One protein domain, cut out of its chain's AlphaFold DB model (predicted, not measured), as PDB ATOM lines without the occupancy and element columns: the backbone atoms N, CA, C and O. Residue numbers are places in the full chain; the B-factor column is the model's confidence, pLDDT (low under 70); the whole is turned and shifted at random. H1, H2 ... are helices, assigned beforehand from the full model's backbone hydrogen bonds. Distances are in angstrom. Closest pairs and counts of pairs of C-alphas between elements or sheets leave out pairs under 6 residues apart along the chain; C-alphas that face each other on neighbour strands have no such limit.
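AT A GLANCE: This is residues 456 to 541 of the 907 residues of the protein "Chitinase" of Westerdykella ornata (UniProt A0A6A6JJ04). One longer helix, H2, makes one side, and two shorter helices, H3 and H4, pack on its same side and cross it, while small H1 makes a corner near its first end. A long looping stretch with no named element, residues 505 to 535, joins H3 to H4 and reaches far from H2 around Thr 516. The printed part has 86 residues with four named helices, H1 to H4 in chain order, and no named strand; the class is all helix, with 35 residues, under half, in named elements. It is compact, with a radius of gyration of the C-alphas of 13.4 A, and spans 41 by 30 by 25 A.

IN THESE COORDINATES: H1, residues 464 to 470, begins at C-alpha 464 (220.785, 142.384, 264.881) and is 10.1 A long. H2, residues 473 to 485, is 18.3 A long. H3, residues 496 to 504, is 12.4 A long. H4, residues 536 to 541, is 8.7 A long and ends at C-alpha 541 (231.027, 136.666, 263.623).

HOW THE PARTS SIT: H1 is close to H2 but not clearly touching, about perpendicular at 74 degrees, with closest C-alphas Trp 468 and Lys 474 at 7.7 A. H2 touches H3 at a steep tilt of 59 degrees, opposite ways; the closest C-alphas, Gly 480 and Leu 500, are 5.9 A apart. With residues 473 to 477 alone H2 touches H4, only just about perpendicular at 70.3 degrees; the closest C-alphas, Cys 473 and Gly 537, are 4.4 A apart. H3 and H4, a helical hairpin, only just touch, with 3 pairs of C-alphas within 8 A, the closest Trp 504 and Gly 538 at 5.4 A, at a shallow tilt of 12 degrees, opposite ways. The helix packing is mostly crossed, but only just: 1 of the 3 touching pairs is at a shallow tilt. H1 and H3 are apart. In H1, H2, H3 and H4 every O i to N i+4 pair is within hydrogen-bond range.

THE WHOLE: The C-alphas farthest apart, Glu 461 and Ser 489, are 43.0 A apart. The printed part has no cut; H3 to H4 is a long link of 31 residues. Mean pLDDT of the printed part is 73.5, and 31 residues are under 70, among them 487 to 494 and 528 to 534.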
ATOM      1  N   LEU A 456     225.969 145.380 274.500       75.88
ATOM      2  CA  LEU A 456     225.530 144.728 273.258       75.88
ATOM      3  C   LEU A 456     226.225 143.394 272.938       75.88
ATOM      4  O   LEU A 456     225.773 142.669 272.048       75.88
ATOM      5  N   ALA A 457     227.311 143.051 273.642       75.44
ATOM      6  CA  ALA A 457     227.977 141.761 273.479       75.44
ATOM      7  C   ALA A 457     227.108 140.598 273.989       75.44
ATOM      8  O   ALA A 457     227.233 139.492 273.469       75.44
ATOM      9  N   ARG A 458     226.223 140.856 274.966       70.25
ATOM     10  CA  ARG A 458     225.354 139.852 275.615       70.25
ATOM     11  C   ARG A 458     223.858 140.191 275.566       70.25
ATOM     12  O   ARG A 458     223.051 139.410 276.041       70.25
ATOM     13  N   ASP A 459     223.493 141.345 275.011       69.56
ATOM     14  CA  ASP A 459     222.101 141.780 274.869       69.56
ATOM     15  C   ASP A 459     221.414 141.049 273.703       69.56
ATOM     16  O   ASP A 459     221.642 141.361 272.529       69.56
ATOM     17  N   GLU A 460     220.607 140.040 274.031       63.88
ATOM     18  CA  GLU A 460     219.833 139.248 273.067       63.88
ATOM     19  C   GLU A 460     218.575 139.971 272.554       63.88
ATOM     20  O   GLU A 460     218.046 139.592 271.511       63.88
ATOM     21  N   GLU A 461     218.132 141.046 273.217       61.41
ATOM     22  CA  GLU A 461     216.940 141.819 272.833       61.41
ATOM     23  C   GLU A 461     217.263 142.959 271.846       61.41
ATOM     24  O   GLU A 461     216.376 143.491 271.169       61.41
ATOM     25  N   ALA A 462     218.537 143.345 271.721       66.38
ATOM     26  CA  ALA A 462     218.975 144.385 270.795       66.38
ATOM     27  C   ALA A 462     218.936 143.948 269.315       66.38
ATOM     28  O   ALA A 462     219.318 142.835 268.952       66.38
ATOM     29  N   SER A 463     218.556 144.884 268.430       71.12
ATOM     30  CA  SER A 463     218.503 144.668 266.973       71.12
ATOM     31  C   SER A 463     219.816 144.110 266.410       71.12
ATOM     32  O   SER A 463     220.898 144.634 266.669       71.12
ATOM     33  N   GLU A 464     219.696 143.081 265.574       73.75
ATOM     34  CA  GLU A 464     220.785 142.384 264.881       73.75
ATOM     35  C   GLU A 464     221.749 143.328 264.144       73.75
ATOM     36  O   GLU A 464     222.964 143.238 264.319       73.75
ATOM     37  N   ILE A 465     221.200 144.274 263.375       76.75
ATOM     38  CA  ILE A 465     221.967 145.276 262.619       76.75
ATOM     39  C   ILE A 465     222.687 146.221 263.584       76.75
ATOM     40  O   ILE A 465     223.874 146.497 263.426       76.75
ATOM     41  N   LYS A 466     221.991 146.659 264.641       79.88
ATOM     42  CA  LYS A 466     222.560 147.540 265.664       79.88
ATOM     43  C   LYS A 466     223.749 146.879 266.367       79.88
ATOM     44  O   LYS A 466     224.788 147.510 266.528       79.88
ATOM     45  N   ARG A 467     223.628 145.601 266.746       83.50
ATOM     46  CA  ARG A 467     224.724 144.832 267.362       83.50
ATOM     47  C   ARG A 467     225.908 144.681 266.406       83.50
ATOM     48  O   ARG A 467     227.043 144.871 266.833       83.50
ATOM     49  N   TRP A 468     225.650 144.386 265.131       85.44
ATOM     50  CA  TRP A 468     226.686 144.250 264.102       85.44
ATOM     51  C   TRP A 468     227.497 145.540 263.898       85.44
ATOM     52  O   TRP A 468     228.731 145.504 263.859       85.44
ATOM     53  N   ASP A 469     226.805 146.677 263.811       84.25
ATOM     54  CA  ASP A 469     227.418 147.979 263.551       84.25
ATOM     55  C   ASP A 469     228.119 148.555 264.793       84.25
ATOM     56  O   ASP A 469     229.247 149.050 264.697       84.25
ATOM     57  N   GLU A 470     227.496 148.469 265.975       83.56
ATOM     58  CA  GLU A 470     228.062 149.019 267.217       83.56
ATOM     59  C   GLU A 470     229.235 148.190 267.755       83.56
ATOM     60  O   GLU A 470     230.159 148.754 268.340       83.56
ATOM     61  N   LEU A 471     229.267 146.875 267.498       86.50
ATOM     62  CA  LEU A 471     230.404 146.008 267.844       86.50
ATOM     63  C   LEU A 471     231.459 145.916 266.730       86.50
ATOM     64  O   LEU A 471     232.415 145.145 266.854       86.50
ATOM     65  N   LYS A 472     231.313 146.725 265.669       87.94
ATOM     66  CA  LYS A 472     232.288 146.892 264.580       87.94
ATOM     67  C   LYS A 472     232.637 145.584 263.863       87.94
ATOM     68  O   LYS A 472     233.778 145.380 263.446       87.94
ATOM     69  N   CYS A 473     231.659 144.695 263.679       88.50
ATOM     70  CA  CYS A 473     231.876 143.367 263.096       88.50
ATOM     71  C   CYS A 473     232.522 143.419 261.699       88.50
ATOM     72  O   CYS A 473     233.372 142.590 261.380       88.50
ATOM     73  N   LYS A 474     232.193 144.421 260.872       89.94
ATOM     74  CA  LYS A 474     232.833 144.583 259.558       89.94
ATOM     75  C   LYS A 474     234.345 144.834 259.670       89.94
ATOM     76  O   LYS A 474     235.123 144.176 258.987       89.94
ATOM     77  N   ASP A 475     234.762 145.735 260.555       88.19
ATOM     78  CA  ASP A 475     236.181 146.070 260.736       88.19
ATOM     79  C   ASP A 475     236.967 144.891 261.336       88.19
ATOM     80  O   ASP A 475     238.135 144.663 261.001       88.19
ATOM     81  N   VAL A 476     236.312 144.102 262.197       87.88
ATOM     82  CA  VAL A 476     236.855 142.850 262.746       87.88
ATOM     83  C   VAL A 476     237.047 141.799 261.645       87.88
ATOM     84  O   VAL A 476     238.114 141.173 261.583       87.88
ATOM     85  N   TRP A 477     236.051 141.628 260.766       90.69
ATOM     86  CA  TRP A 477     236.108 140.734 259.605       90.69
ATOM     87  C   TRP A 477     237.248 141.115 258.660       90.69
ATOM     88  O   TRP A 477     238.138 140.299 258.413       90.69
ATOM     89  N   ASP A 478     237.273 142.369 258.200       89.62
ATOM     90  CA  ASP A 478     238.281 142.880 257.264       89.62
ATOM     91  C   ASP A 478     239.699 142.709 257.838       89.62
ATOM     92  O   ASP A 478     240.623 142.287 257.133       89.62
ATOM     93  N   SER A 479     239.873 142.951 259.146       85.00
ATOM     94  CA  SER A 479     241.151 142.715 259.822       85.00
ATOM     95  C   SER A 479     241.555 141.240 259.834       85.00
ATOM     96  O   SER A 479     242.753 140.966 259.752       85.00
ATOM     97  N   GLY A 480     240.609 140.311 259.988       84.69
ATOM     98  CA  GLY A 480     240.873 138.872 259.942       84.69
ATOM     99  C   GLY A 480     241.250 138.399 258.540       84.69
ATOM    100  O   GLY A 480     242.233 137.675 258.383       84.69
ATOM    101  N   ILE A 481     240.535 138.875 257.515       90.12
ATOM    102  CA  ILE A 481     240.789 138.526 256.109       90.12
ATOM    103  C   ILE A 481     242.120 139.086 255.612       90.12
ATOM    104  O   ILE A 481     242.879 138.352 254.983       90.12
ATOM    105  N   SER A 482     242.459 140.339 255.932       83.69
ATOM    106  CA  SER A 482     243.787 140.889 255.613       83.69
ATOM    107  C   SER A 482     244.894 140.034 256.237       83.69
ATOM    108  O   SER A 482     245.802 139.600 255.535       83.69
ATOM    109  N   ARG A 483     244.766 139.672 257.522       79.00
ATOM    110  CA  ARG A 483     245.732 138.794 258.206       79.00
ATOM    111  C   ARG A 483     245.814 137.398 257.600       79.00
ATOM    112  O   ARG A 483     246.896 136.815 257.585       79.00
ATOM    113  N   TRP A 484     244.687 136.856 257.145       83.06
ATOM    114  CA  TRP A 484     244.638 135.581 256.445       83.06
ATOM    115  C   TRP A 484     245.356 135.678 255.100       83.06
ATOM    116  O   TRP A 484     246.213 134.849 254.815       83.06
ATOM    117  N   ASN A 485     245.094 136.701 254.293       83.12
ATOM    118  CA  ASN A 485     245.732 136.862 252.985       83.12
ATOM    119  C   ASN A 485     247.243 137.141 253.095       83.12
ATOM    120  O   ASN A 485     248.016 136.629 252.289       83.12
ATOM    121  N   ASP A 486     247.677 137.827 254.156       75.81
ATOM    122  CA  ASP A 486     249.084 138.171 254.407       75.81
ATOM    123  C   ASP A 486     249.886 137.057 255.125       75.81
ATOM    124  O   ASP A 486     251.052 137.245 255.476       75.81
ATOM    125  N   ARG A 487     249.288 135.879 255.374       68.62
ATOM    126  CA  ARG A 487     249.824 134.849 256.295       68.62
ATOM    127  C   ARG A 487     251.147 134.181 255.886       68.62
ATOM    128  O   ARG A 487     251.752 133.503 256.724       68.62
ATOM    129  N   GLY A 488     251.593 134.336 254.635       60.25
ATOM    130  CA  GLY A 488     252.768 133.641 254.082       60.25
ATOM    131  C   GLY A 488     252.731 132.114 254.296       60.25
ATOM    132  O   GLY A 488     251.676 131.530 254.531       60.25
ATOM    133  N   SER A 489     253.886 131.436 254.278       51.44
ATOM    134  CA  SER A 489     254.005 129.994 254.597       51.44
ATOM    135  C   SER A 489     253.936 129.674 256.106       51.44
ATOM    136  O   SER A 489     254.187 128.544 256.516       51.44
ATOM    137  N   THR A 490     253.634 130.664 256.951       47.41
ATOM    138  CA  THR A 490     253.769 130.616 258.420       47.41
ATOM    139  C   THR A 490     252.476 130.296 259.182       47.41
ATOM    140  O   THR A 490     252.472 130.331 260.409       47.41
ATOM    141  N   ALA A 491     251.384 129.930 258.502       52.75
ATOM    142  CA  ALA A 491     250.084 129.648 259.131       52.75
ATOM    143  C   ALA A 491     250.013 128.343 259.962       52.75
ATOM    144  O   ALA A 491     248.942 127.982 260.444       52.75
ATOM    145  N   GLY A 492     251.123 127.615 260.128       52.09
ATOM    146  CA  GLY A 492     251.214 126.474 261.049       52.09
ATOM    147  C   GLY A 492     250.281 125.293 260.745       52.09
ATOM    148  O   GLY A 492     250.091 124.453 261.615       52.09
ATOM    149  N   GLY A 493     249.692 125.221 259.547       62.94
ATOM    150  CA  GLY A 493     248.740 124.170 259.171       62.94
ATOM    151  C   GLY A 493     247.303 124.378 259.670       62.94
ATOM    152  O   GLY A 493     246.494 123.465 259.536       62.94
ATOM    153  N   LEU A 494     246.962 125.551 260.222       69.25
ATOM    154  CA  LEU A 494     245.600 125.853 260.679       69.25
ATOM    155  C   LEU A 494     244.640 126.105 259.503       69.25
ATOM    156  O   LEU A 494     244.962 126.850 258.575       69.25
ATOM    157  N   GLY A 495     243.437 125.527 259.582       79.31
ATOM    158  CA  GLY A 495     242.326 125.827 258.674       79.31
ATOM    159  C   GLY A 495     241.811 127.261 258.838       79.31
ATOM    160  O   GLY A 495     242.019 127.889 259.875       79.31
ATOM    161  N   PHE A 496     241.124 127.785 257.821       87.50
ATOM    162  CA  PHE A 496     240.694 129.188 257.743       87.50
ATOM    163  C   PHE A 496     239.919 129.678 258.973       87.50
ATOM    164  O   PHE A 496     240.270 130.695 259.567       87.50
ATOM    165  N   VAL A 497     238.904 128.930 259.406       88.50
ATOM    166  CA  VAL A 497     238.095 129.311 260.572       88.50
ATOM    167  C   VAL A 497     238.893 129.200 261.870       88.50
ATOM    168  O   VAL A 497     238.817 130.097 262.701       88.50
ATOM    169  N   ALA A 498     239.709 128.158 262.037       82.44
ATOM    170  CA  ALA A 498     240.580 128.024 263.203       82.44
ATOM    171  C   ALA A 498     241.602 129.175 263.277       82.44
ATOM    172  O   ALA A 498     241.882 129.695 264.356       82.44
ATOM    173  N   PHE A 499     242.111 129.629 262.127       83.69
ATOM    174  CA  PHE A 499     242.973 130.804 262.031       83.69
ATOM    175  C   PHE A 499     242.242 132.087 262.453       83.69
ATOM    176  O   PHE A 499     242.769 132.849 263.264       83.69
ATOM    177  N   LEU A 500     241.034 132.321 261.930       86.38
ATOM    178  CA  LEU A 500     240.231 133.498 262.271       86.38
ATOM    179  C   LEU A 500     239.801 133.493 263.738       86.38
ATOM    180  O   LEU A 500     239.922 134.515 264.412       86.38
ATOM    181  N   SER A 501     239.386 132.333 264.249       83.06
ATOM    182  CA  SER A 501     239.084 132.126 265.661       83.06
ATOM    183  C   SER A 501     240.282 132.516 266.519       83.06
ATOM    184  O   SER A 501     240.177 133.437 267.324       83.06
ATOM    185  N   ASN A 502     241.466 131.953 266.257       76.69
ATOM    186  CA  ASN A 502     242.685 132.303 266.987       76.69
ATOM    187  C   ASN A 502     243.029 133.802 266.895       76.69
ATOM    188  O   ASN A 502     243.458 134.405 267.881       76.69
ATOM    189  N   HIS A 503     242.837 134.424 265.725       79.56
ATOM    190  CA  HIS A 503     243.101 135.852 265.510       79.56
ATOM    191  C   HIS A 503     242.165 136.749 266.330       79.56
ATOM    192  O   HIS A 503     242.617 137.697 266.977       79.56
ATOM    193  N   TRP A 504     240.876 136.418 266.371       81.81
ATOM    194  CA  TRP A 504     239.873 137.117 267.181       81.81
ATOM    195  C   TRP A 504     239.835 136.642 268.636       81.81
ATOM    196  O   TRP A 504     239.044 137.141 269.435       81.81
ATOM    197  N   GLY A 505     240.727 135.720 268.994       71.31
ATOM    198  CA  GLY A 505     240.892 135.165 270.325       71.31
ATOM    199  C   GLY A 505     239.869 134.113 270.718       71.31
ATOM    200  O   GLY A 505     239.860 133.827 271.897       71.31
ATOM    201  N   GLY A 506     239.051 133.617 269.783       70.56
ATOM    202  CA  GLY A 506     238.060 132.544 269.905       70.56
ATOM    203  C   GLY A 506     238.627 131.171 270.299       70.56
ATOM    204  O   GLY A 506     239.842 131.013 270.449       70.56
ATOM    205  N   PRO A 507     237.765 130.144 270.432       72.44
ATOM    206  CA  PRO A 507     238.187 128.778 270.722       72.44
ATOM    207  C   PRO A 507     239.234 128.256 269.720       72.44
ATOM    208  O   PRO A 507     239.044 128.400 268.506       72.44
ATOM    209  N   PRO A 508     240.318 127.606 270.182       69.00
ATOM    210  CA  PRO A 508     241.220 126.906 269.276       69.00
ATOM    211  C   PRO A 508     240.487 125.729 268.606       69.00
ATOM    212  O   PRO A 508     239.517 125.206 269.151       69.00
ATOM    213  N   GLU A 509     240.956 125.295 267.432       71.31
ATOM    214  CA  GLU A 509     240.402 124.137 266.699       71.31
ATOM    215  C   GLU A 509     238.935 124.300 266.218       71.31
ATOM    216  O   GLU A 509     238.160 123.339 266.160       71.31
ATOM    217  N   MET A 510     238.531 125.522 265.841       80.62
ATOM    218  CA  MET A 510     237.240 125.768 265.172       80.62
ATOM    219  C   MET A 510     237.262 125.297 263.713       80.62
ATOM    220  O   MET A 510     237.545 126.067 262.796       80.62
ATOM    221  N   HIS A 511     236.927 124.027 263.489       82.00
ATOM    222  CA  HIS A 511     236.816 123.433 262.151       82.00
ATOM    223  C   HIS A 511     235.354 123.372 261.700       82.00
ATOM    224  O   HIS A 511     234.698 122.344 261.834       82.00
ATOM    225  N   CYS A 512     234.828 124.483 261.180       84.69
ATOM    226  CA  CYS A 512     233.435 124.541 260.711       84.69
ATOM    227  C   CYS A 512     233.198 123.836 259.366       84.69
ATOM    228  O   CYS A 512     232.057 123.543 259.031       84.69
ATOM    229  N   GLY A 513     234.261 123.545 258.607       79.38
ATOM    230  CA  GLY A 513     234.197 122.912 257.284       79.38
ATOM    231  C   GLY A 513     234.027 121.392 257.279       79.38
ATOM    232  O   GLY A 513     234.082 120.802 256.209       79.38
ATOM    233  N   VAL A 514     233.850 120.750 258.440       73.62
ATOM    234  CA  VAL A 514     233.666 119.291 258.565       73.62
ATOM    235  C   VAL A 514     232.422 118.962 259.404       73.62
ATOM    236  O   VAL A 514     232.263 119.560 260.464       73.62
ATOM    237  N   PRO A 515     231.517 118.060 258.970       65.12
ATOM    238  CA  PRO A 515     230.220 117.800 259.607       65.12
ATOM    239  C   PRO A 515     230.392 116.855 260.796       65.12
ATOM    240  O   PRO A 515     229.985 115.695 260.775       65.12
ATOM    241  N   THR A 516     231.077 117.339 261.826       62.78
ATOM    242  CA  THR A 516     231.392 116.561 263.024       62.78
ATOM    243  C   THR A 516     231.032 117.349 264.270       62.78
ATOM    244  O   THR A 516     231.506 118.471 264.433       62.78
ATOM    245  N   TYR A 517     230.338 116.709 265.210       50.44
ATOM    246  CA  TYR A 517     230.008 117.257 266.533       50.44
ATOM    247  C   TYR A 517     231.232 117.459 267.467       50.44
ATOM    248  O   TYR A 517     231.077 117.729 268.651       50.44
ATOM    249  N   GLY A 518     232.465 117.333 266.955       49.25
ATOM    250  CA  GLY A 518     233.710 117.351 267.737       49.25
ATOM    251  C   GLY A 518     234.669 118.512 267.451       49.25
ATOM    252  O   GLY A 518     235.713 118.593 268.100       49.25
ATOM    253  N   SER A 519     234.362 119.406 266.506       62.88
ATOM    254  CA  SER A 519     235.161 120.624 266.312       62.88
ATOM    255  C   SER A 519     234.677 121.733 267.248       62.88
ATOM    256  O   SER A 519     233.521 121.743 267.674       62.88
ATOM    257  N   ALA A 520     235.521 122.723 267.554       64.94
ATOM    258  CA  ALA A 520     235.071 123.868 268.351       64.94
ATOM    259  C   ALA A 520     234.017 124.739 267.622       64.94
ATOM    260  O   ALA A 520     233.552 125.729 268.179       64.94
ATOM    261  N   CYS A 521     233.617 124.373 266.394       73.62
ATOM    262  CA  CYS A 521     232.505 125.003 265.693       73.62
ATOM    263  C   CYS A 521     231.128 124.627 266.274       73.62
ATOM    264  O   CYS A 521     230.245 125.471 266.267       73.62
ATOM    265  N   GLY A 522     230.964 123.442 266.873       59.44
ATOM    266  CA  GLY A 522     229.714 123.041 267.546       59.44
ATOM    267  C   GLY A 522     229.581 123.510 269.007       59.44
ATOM    268  O   GLY A 522     228.684 123.072 269.719       59.44
ATOM    269  N   LYS A 523     230.502 124.350 269.505       64.31
ATOM    270  CA  LYS A 523     230.529 124.838 270.900       64.31
ATOM    271  C   LYS A 523     230.184 126.316 270.948       64.31
ATOM    272  O   LYS A 523     230.963 127.080 270.411       64.31
ATOM    273  N   THR A 524     229.134 126.754 271.636       63.41
ATOM    274  CA  THR A 524     228.757 128.182 271.721       63.41
ATOM    275  C   THR A 524     229.959 129.120 271.931       63.41
ATOM    276  O   THR A 524     230.644 129.049 272.953       63.41
ATOM    277  N   VAL A 525     230.231 129.997 270.955       69.88
ATOM    278  CA  VAL A 525     231.211 131.083 271.107       69.88
ATOM    279  C   VAL A 525     230.559 132.215 271.884       69.88
ATOM    280  O   VAL A 525     229.692 132.921 271.372       69.88
ATOM    281  N   GLU A 526     231.010 132.401 273.121       68.25
ATOM    282  CA  GLU A 526     230.560 133.478 273.996       68.25
ATOM    283  C   GLU A 526     231.665 134.503 274.250       68.25
ATOM    284  O   GLU A 526     232.861 134.194 274.309       68.25
ATOM    285  N   CYS A 527     231.250 135.753 274.451       71.38
ATOM    286  CA  CYS A 527     232.148 136.820 274.865       71.38
ATOM    287  C   CYS A 527     232.337 136.785 276.391       71.38
ATOM    288  O   CYS A 527     231.619 137.448 277.153       71.38
ATOM    289  N   LEU A 528     233.297 135.984 276.857       57.34
ATOM    290  CA  LEU A 528     233.633 135.809 278.274       57.34
ATOM    291  C   LEU A 528     234.938 136.556 278.570       57.34
ATOM    292  O   LEU A 528     236.004 136.182 278.089       57.34
ATOM    293  N   GLY A 529     234.828 137.663 279.309       53.06
ATOM    294  CA  GLY A 529     235.806 138.753 279.401       53.06
ATOM    295  C   GLY A 529     237.164 138.470 280.047       53.06
ATOM    296  O   GLY A 529     237.738 139.408 280.594       53.06
ATOM    297  N   ALA A 530     237.709 137.255 279.964       47.06
ATOM    298  CA  ALA A 530     239.063 136.987 280.444       47.06
ATOM    299  C   ALA A 530     239.980 136.206 279.488       47.06
ATOM    300  O   ALA A 530     241.129 136.612 279.427       47.06
ATOM    301  N   ASP A 531     239.567 135.192 278.704       46.72
ATOM    302  CA  ASP A 531     240.596 134.363 278.015       46.72
ATOM    303  C   ASP A 531     240.232 133.655 276.685       46.72
ATOM    304  O   ASP A 531     241.092 132.971 276.132       46.72
ATOM    305  N   LEU A 532     239.030 133.813 276.102       49.34
ATOM    306  CA  LEU A 532     238.658 133.067 274.873       49.34
ATOM    307  C   LEU A 532     237.900 133.849 273.786       49.34
ATOM    308  O   LEU A 532     237.455 133.237 272.828       49.34
ATOM    309  N   THR A 533     237.775 135.176 273.860       52.97
ATOM    310  CA  THR A 533     237.542 136.039 272.681       52.97
ATOM    311  C   THR A 533     238.107 137.427 272.975       52.97
ATOM    312  O   THR A 533     237.844 138.022 274.018       52.97
ATOM    313  N   ARG A 534     238.933 137.968 272.074       58.84
ATOM    314  CA  ARG A 534     239.577 139.287 272.238       58.84
ATOM    315  C   ARG A 534     238.672 140.446 271.821       58.84
ATOM    316  O   ARG A 534     238.975 141.584 272.177       58.84
ATOM    317  N   SER A 535     237.591 140.173 271.083       76.38
ATOM    318  CA  SER A 535     236.624 141.183 270.639       76.38
ATOM    319  C   SER A 535     235.189 140.640 270.586       76.38
ATOM    320  O   SER A 535     234.995 139.548 270.042       76.38
ATOM    321  N   PRO A 536     234.181 141.406 271.039       83.00
ATOM    322  CA  PRO A 536     232.770 141.029 270.927       83.00
ATOM    323  C   PRO A 536     232.265 140.952 269.486       83.00
ATOM    324  O   PRO A 536     231.468 140.070 269.181       83.00
ATOM    325  N   GLY A 537     232.778 141.789 268.577       86.31
ATOM    326  CA  GLY A 537     232.475 141.652 267.149       86.31
ATOM    327  C   GLY A 537     232.973 140.320 266.576       86.31
ATOM    328  O   GLY A 537     232.248 139.639 265.861       86.31
ATOM    329  N   GLY A 538     234.174 139.882 266.968       85.81
ATOM    330  CA  GLY A 538     234.713 138.572 266.585       85.81
ATOM    331  C   GLY A 538     233.901 137.407 267.148       85.81
ATOM    332  O   GLY A 538     233.643 136.447 266.430       85.81
ATOM    333  N   ALA A 539     233.432 137.515 268.397       84.69
ATOM    334  CA  ALA A 539     232.546 136.521 269.003       84.69
ATOM    335  C   ALA A 539     231.227 136.376 268.224       84.69
ATOM    336  O   ALA A 539     230.811 135.258 267.932       84.69
ATOM    337  N   LEU A 540     230.611 137.494 267.816       85.44
ATOM    338  CA  LEU A 540     229.389 137.490 267.003       85.44
ATOM    339  C   LEU A 540     229.591 136.874 265.616       85.44
ATOM    340  O   LEU A 540     228.773 136.073 265.172       85.44
ATOM    341  N   ILE A 541     230.686 137.223 264.939       88.44
ATOM    342  CA  ILE A 541     231.027 136.666 263.623       88.44
ATOM    343  C   ILE A 541     231.214 135.150 263.724       88.44
ATOM    344  O   ILE A 541     230.641 134.408 262.928       88.44
TER     345      ILE A 541